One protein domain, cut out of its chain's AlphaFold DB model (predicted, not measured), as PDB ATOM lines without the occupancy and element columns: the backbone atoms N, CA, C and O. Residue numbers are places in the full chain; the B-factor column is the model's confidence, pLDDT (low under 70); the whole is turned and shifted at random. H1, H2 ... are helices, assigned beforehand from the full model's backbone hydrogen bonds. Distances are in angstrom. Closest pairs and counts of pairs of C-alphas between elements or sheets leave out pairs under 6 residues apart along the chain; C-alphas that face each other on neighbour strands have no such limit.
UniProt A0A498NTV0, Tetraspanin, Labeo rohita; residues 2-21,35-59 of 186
ATOM      1  N   CYS A   2       1.627 -43.284  22.691       83.38
ATOM      2  CA  CYS A   2       1.936 -41.966  23.278       83.38
ATOM      3  C   CYS A   2       1.325 -40.784  22.505       83.38
ATOM      4  O   CYS A   2       0.846 -39.841  23.122       83.38
ATOM      5  N   LEU A   3       1.269 -40.867  21.170       81.56
ATOM      6  CA  LEU A   3       0.703 -39.804  20.332       81.56
ATOM      7  C   LEU A   3      -0.803 -39.591  20.574       81.56
ATOM      8  O   LEU A   3      -1.248 -38.460  20.705       81.56
ATOM      9  N   ALA A   4      -1.575 -40.675  20.714       82.56
ATOM     10  CA  ALA A   4      -3.006 -40.591  21.007       82.56
ATOM     11  C   ALA A   4      -3.260 -40.003  22.406       82.56
ATOM     12  O   ALA A   4      -4.146 -39.170  22.568       82.56
ATOM     13  N   ALA A   5      -2.446 -40.384  23.398       83.38
ATOM     14  CA  ALA A   5      -2.513 -39.815  24.744       83.38
ATOM     15  C   ALA A   5      -2.170 -38.314  24.749       83.38
ATOM     16  O   ALA A   5      -2.882 -37.527  25.368       83.38
ATOM     17  N   ALA A   6      -1.138 -37.907  24.004       82.94
ATOM     18  CA  ALA A   6      -0.790 -36.501  23.823       82.94
ATOM     19  C   ALA A   6      -1.899 -35.728  23.088       82.94
ATOM     20  O   ALA A   6      -2.225 -34.615  23.482       82.94
ATOM     21  N   GLY A   7      -2.527 -36.319  22.068       81.69
ATOM     22  CA  GLY A   7      -3.668 -35.725  21.371       81.69
ATOM     23  C   GLY A   7      -4.863 -35.477  22.294       81.69
ATOM     24  O   GLY A   7      -5.421 -34.382  22.280       81.69
ATOM     25  N   ILE A   8      -5.202 -36.446  23.154       84.12
ATOM     26  CA  ILE A   8      -6.253 -36.291  24.175       84.12
ATOM     27  C   ILE A   8      -5.880 -35.177  25.161       84.12
ATOM     28  O   ILE A   8      -6.697 -34.290  25.404       84.12
ATOM     29  N   TRP A   9      -4.644 -35.171  25.671       83.31
ATOM     30  CA  TRP A   9      -4.152 -34.117  26.565       83.31
ATOM     31  C   TRP A   9      -4.288 -32.727  25.933       83.31
ATOM     32  O   TRP A   9      -4.859 -31.830  26.542       83.31
ATOM     33  N   VAL A  10      -3.863 -32.573  24.674       80.12
ATOM     34  CA  VAL A  10      -3.979 -31.315  23.921       80.12
ATOM     35  C   VAL A  10      -5.437 -30.902  23.733       80.12
ATOM     36  O   VAL A  10      -5.732 -29.719  23.801       80.12
ATOM     37  N   THR A  11      -6.372 -31.832  23.508       78.19
ATOM     38  CA  THR A  11      -7.798 -31.467  23.395       78.19
ATOM     39  C   THR A  11      -8.425 -31.016  24.711       78.19
ATOM     40  O   THR A  11      -9.345 -30.200  24.674       78.19
ATOM     41  N   VAL A  12      -7.949 -31.544  25.840       83.56
ATOM     42  CA  VAL A  12      -8.450 -31.207  27.180       83.56
ATOM     43  C   VAL A  12      -7.840 -29.896  27.677       83.56
ATOM     44  O   VAL A  12      -8.554 -29.084  28.252       83.56
ATOM     45  N   ASP A  13      -6.556 -29.663  27.396       79.88
ATOM     46  CA  ASP A  13      -5.777 -28.527  27.899       79.88
ATOM     47  C   ASP A  13      -5.232 -27.667  26.738       79.88
ATOM     48  O   ASP A  13      -4.025 -27.547  26.504       79.88
ATOM     49  N   ARG A  14      -6.149 -27.110  25.930       68.19
ATOM     50  CA  ARG A  14      -5.794 -26.371  24.701       68.19
ATOM     51  C   ARG A  14      -5.018 -25.080  24.964       68.19
ATOM     52  O   ARG A  14      -4.099 -24.776  24.206       68.19
ATOM     53  N   ASP A  15      -5.353 -24.342  26.018       69.44
ATOM     54  CA  ASP A  15      -4.768 -23.024  26.306       69.44
ATOM     55  C   ASP A  15      -3.270 -23.090  26.657       69.44
ATOM     56  O   ASP A  15      -2.471 -22.280  26.174       69.44
ATOM     57  N   SER A  16      -2.846 -24.104  27.417       69.31
ATOM     58  CA  SER A  16      -1.432 -24.286  27.776       69.31
ATOM     59  C   SER A  16      -0.573 -24.688  26.576       69.31
ATOM     60  O   SER A  16       0.581 -24.274  26.469       69.31
ATOM     61  N   PHE A  17      -1.126 -25.465  25.638       67.88
ATOM     62  CA  PHE A  17      -0.417 -25.893  24.428       67.88
ATOM     63  C   PHE A  17      -0.134 -24.725  23.474       67.88
ATOM     64  O   PHE A  17       0.980 -24.598  22.962       67.88
ATOM     65  N   MET A  18      -1.114 -23.837  23.286       59.69
ATOM     66  CA  MET A  18      -1.000 -22.656  22.419       59.69
ATOM     67  C   MET A  18       0.059 -21.652  22.903       59.69
ATOM     68  O   MET A  18       0.549 -20.852  22.114       59.69
ATOM     69  N   THR A  19       0.441 -21.711  24.183       63.94
ATOM     70  CA  THR A  19       1.491 -20.860  24.773       63.94
ATOM     71  C   THR A  19       2.905 -21.419  24.541       63.94
ATOM     72  O   THR A  19       3.882 -20.676  24.595       63.94
ATOM     73  N   ILE A  20       3.037 -22.726  24.277       66.31
ATOM     74  CA  ILE A  20       4.331 -23.420  24.146       66.31
ATOM     75  C   ILE A  20       4.749 -23.574  22.678       66.31
ATOM     76  O   ILE A  20       5.947 -23.615  22.386       66.31
ATOM     77  N   LEU A  21       3.797 -23.653  21.740       62.69
ATOM     78  CA  LEU A  21       4.138 -23.717  20.322       62.69
ATOM     79  C   LEU A  21       4.336 -22.315  19.731       62.69
ATOM     80  O   LEU A  21       3.443 -21.478  19.839       62.69
ATOM     81  N   GLY A  35      -5.373 -31.108  17.986       73.25
ATOM     82  CA  GLY A  35      -5.688 -32.213  18.891       73.25
ATOM     83  C   GLY A  35      -6.421 -33.382  18.216       73.25
ATOM     84  O   GLY A  35      -6.049 -34.532  18.426       73.25
ATOM     85  N   ILE A  36      -7.403 -33.116  17.347       79.75
ATOM     86  CA  ILE A  36      -8.134 -34.168  16.612       79.75
ATOM     87  C   ILE A  36      -7.204 -34.888  15.631       79.75
ATOM     88  O   ILE A  36      -7.223 -36.115  15.571       79.75
ATOM     89  N   PHE A  37      -6.349 -34.154  14.914       83.44
ATOM     90  CA  PHE A  37      -5.385 -34.739  13.977       83.44
ATOM     91  C   PHE A  37      -4.356 -35.645  14.678       83.44
ATOM     92  O   PHE A  37      -4.036 -36.732  14.200       83.44
ATOM     93  N   SER A  38      -3.884 -35.239  15.859       82.56
ATOM     94  CA  SER A  38      -2.979 -36.059  16.675       82.56
ATOM     95  C   SER A  38      -3.643 -37.357  17.157       82.56
ATOM     96  O   SER A  38      -3.032 -38.430  17.126       82.56
ATOM     97  N   ILE A  39      -4.926 -37.293  17.539       86.75
ATOM     98  CA  ILE A  39      -5.698 -38.472  17.955       86.75
ATOM     99  C   ILE A  39      -5.885 -39.446  16.786       86.75
ATOM    100  O   ILE A  39      -5.650 -40.642  16.962       86.75
ATOM    101  N   THR A  40      -6.280 -38.964  15.602       86.75
ATOM    102  CA  THR A  40      -6.530 -39.834  14.441       86.75
ATOM    103  C   THR A  40      -5.259 -40.553  13.997       86.75
ATOM    104  O   THR A  40      -5.267 -41.779  13.877       86.75
ATOM    105  N   ILE A  41      -4.142 -39.832  13.855       89.38
ATOM    106  CA  ILE A  41      -2.844 -40.433  13.519       89.38
ATOM    107  C   ILE A  41      -2.411 -41.426  14.600       89.38
ATOM    108  O   ILE A  41      -2.020 -42.556  14.298       89.38
ATOM    109  N   GLY A  42      -2.522 -41.040  15.875       89.00
ATOM    110  CA  GLY A  42      -2.141 -41.892  16.996       89.00
ATOM    111  C   GLY A  42      -2.952 -43.190  17.081       89.00
ATOM    112  O   GLY A  42      -2.398 -44.237  17.438       89.00
ATOM    113  N   ALA A  43      -4.242 -43.144  16.736       89.62
ATOM    114  CA  ALA A  43      -5.112 -44.314  16.674       89.62
ATOM    115  C   ALA A  43      -4.727 -45.237  15.509       89.62
ATOM    116  O   ALA A  43      -4.532 -46.434  15.732       89.62
ATOM    117  N   VAL A  44      -4.526 -44.687  14.305       90.81
ATOM    118  CA  VAL A  44      -4.089 -45.450  13.121       90.81
ATOM    119  C   VAL A  44      -2.752 -46.143  13.384       90.81
ATOM    120  O   VAL A  44      -2.646 -47.352  13.195       90.81
ATOM    121  N   MET A  45      -1.756 -45.431  13.923       90.56
ATOM    122  CA  MET A  45      -0.458 -46.021  14.278       90.56
ATOM    123  C   MET A  45      -0.586 -47.143  15.318       90.56
ATOM    124  O   MET A  45       0.137 -48.136  15.258       90.56
ATOM    125  N   THR A  46      -1.509 -47.011  16.277       90.94
ATOM    126  CA  THR A  46      -1.737 -48.051  17.293       90.94
ATOM    127  C   THR A  46      -2.398 -49.287  16.681       90.94
ATOM    128  O   THR A  46      -1.977 -50.401  16.980       90.94
ATOM    129  N   LEU A  47      -3.371 -49.110  15.781       91.06
ATOM    130  CA  LEU A  47      -3.981 -50.210  15.031       91.06
ATOM    131  C   LEU A  47      -2.952 -50.935  14.156       91.06
ATOM    132  O   LEU A  47      -2.875 -52.158  14.214       91.06
ATOM    133  N   LEU A  48      -2.118 -50.201  13.414       92.69
ATOM    134  CA  LEU A  48      -1.041 -50.780  12.604       92.69
ATOM    135  C   LEU A  48      -0.042 -51.571  13.456       92.69
ATOM    136  O   LEU A  48       0.341 -52.673  13.076       92.69
ATOM    137  N   GLY A  49       0.334 -51.047  14.625       91.88
ATOM    138  CA  GLY A  49       1.222 -51.739  15.560       91.88
ATOM    139  C   GLY A  49       0.611 -53.022  16.131       91.88
ATOM    140  O   GLY A  49       1.292 -54.044  16.206       91.88
ATOM    141  N   LEU A  50      -0.677 -52.998  16.490       91.69
ATOM    142  CA  LEU A  50      -1.397 -54.193  16.938       91.69
ATOM    143  C   LEU A  50      -1.513 -55.220  15.815       91.69
ATOM    144  O   LEU A  50      -1.293 -56.402  16.059       91.69
ATOM    145  N   LEU A  51      -1.798 -54.782  14.586       92.38
ATOM    146  CA  LEU A  51      -1.843 -55.676  13.438       92.38
ATOM    147  C   LEU A  51      -0.464 -56.304  13.180       92.38
ATOM    148  O   LEU A  51      -0.336 -57.523  13.173       92.38
ATOM    149  N   GLY A  52       0.603 -55.513  13.081       93.44
ATOM    150  CA  GLY A  52       1.956 -56.049  12.900       93.44
ATOM    151  C   GLY A  52       2.362 -57.038  14.003       93.44
ATOM    152  O   GLY A  52       2.808 -58.150  13.715       93.44
ATOM    153  N   CYS A  53       2.137 -56.677  15.271       93.69
ATOM    154  CA  CYS A  53       2.499 -57.512  16.420       93.69
ATOM    155  C   CYS A  53       1.664 -58.801  16.502       93.69
ATOM    156  O   CYS A  53       2.219 -59.898  16.587       93.69
ATOM    157  N   CYS A  54       0.331 -58.700  16.423       93.12
ATOM    158  CA  CYS A  54      -0.552 -59.866  16.456       93.12
ATOM    159  C   CYS A  54      -0.368 -60.761  15.227       93.12
ATOM    160  O   CYS A  54      -0.495 -61.977  15.347       93.12
ATOM    161  N   GLY A  55      -0.054 -60.194  14.059       90.25
ATOM    162  CA  GLY A  55       0.264 -60.954  12.851       90.25
ATOM    163  C   GLY A  55       1.494 -61.834  13.033       90.25
ATOM    164  O   GLY A  55       1.454 -63.011  12.675       90.25
ATOM    165  N   ALA A  56       2.540 -61.289  13.659       92.06
ATOM    166  CA  ALA A  56       3.762 -62.024  13.954       92.06
ATOM    167  C   ALA A  56       3.564 -63.092  15.042       92.06
ATOM    168  O   ALA A  56       3.966 -64.236  14.852       92.06
ATOM    169  N   GLN A  57       2.907 -62.753  16.159       92.56
ATOM    170  CA  GLN A  57       2.697 -63.694  17.269       92.56
ATOM    171  C   GLN A  57       1.716 -64.819  16.930       92.56
ATOM    172  O   GLN A  57       1.931 -65.966  17.313       92.56
ATOM    173  N   LYS A  58       0.622 -64.498  16.231       90.75
ATOM    174  CA  LYS A  58      -0.426 -65.466  15.877       90.75
ATOM    175  C   LYS A  58      -0.083 -66.258  14.611       90.75
ATOM    176  O   LYS A  58      -0.931 -67.011  14.138       90.75
ATOM    177  N   GLU A  59       1.107 -66.041  14.037       92.50
ATOM    178  CA  GLU A  59       1.567 -66.645  12.781       92.50
ATOM    179  C   GLU A  59       0.486 -66.592  11.675       92.50
ATOM    180  O   GLU A  59       0.288 -67.527  10.896       92.50
TER     181      GLU A  59
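AT A GLANCE: This is residues 2 to 21 and 35 to 59 of the 186 residues of the protein "Tetraspanin" of Labeo rohita (UniProt A0A498NTV0). One long helix, H3, makes most of the length of a rod, with the shorter helix H1 side by side with its residues 35 to 43 and the small helix H2 turned steeply away beyond the end of H1. The other end of the rod is single, where residues 47 to 59 stick out, of which 47 to 57 belong to H3. The printed part has 45 residues with three named helices, in the order H1, H2, H3, and no named strand; its class is all helix. It is only just extended, close to loose, with a radius of gyration of the C-alphas of 14.1 A and spans of 47 by 15 by 13 A.

IN THESE COORDINATES: H1 is residues 2 to 12, 15.5 A from first to last C-alpha, and begins with C-alpha 2 at (1.936, -41.966, 23.278). H2 is residues 14 to 20, 10.6 A long. H3 is residues 35 to 57, 32.6 A long, from C-alpha 35 at (-5.688, -32.213, 18.891) to C-alpha 57 at (2.697, -63.694, 17.269).

HOW THE PARTS SIT: H1 touches H3, which meets it with residues 35 to 43 alone; their closest C-alphas, those of Ala 4 and Gly 42, are 4.3 A apart. The two run opposite ways at a shallow tilt of 25 degrees. A tight link of one residue joins H1 to H2. These two are close but not clearly touching, the closest C-alphas being those of Val 10 and Phe 17, 6.5 A apart. They run opposite ways at a steep tilt of 67 degrees, only just short of about perpendicular. H2 and H3 are only just apart, their closest C-alphas 8.2 A from each other. In H1 and H3 every O i to N i+4 pair is within hydrogen-bond range; in H2 1 of 3 is, beside 3 of 4 O i to N i+3 pairs.

THE WHOLE: The two C-alphas farthest apart, those of Thr 19 and Glu 59, are 47.3 A from each other. Residues 22 to 34 are not printed, and C-alphas 21 and 35 are 13.1 A apart across this cut, in the link from H2 to H3. The mean pLDDT of the printed part is 83.2, with residues 14 to 21 under 70.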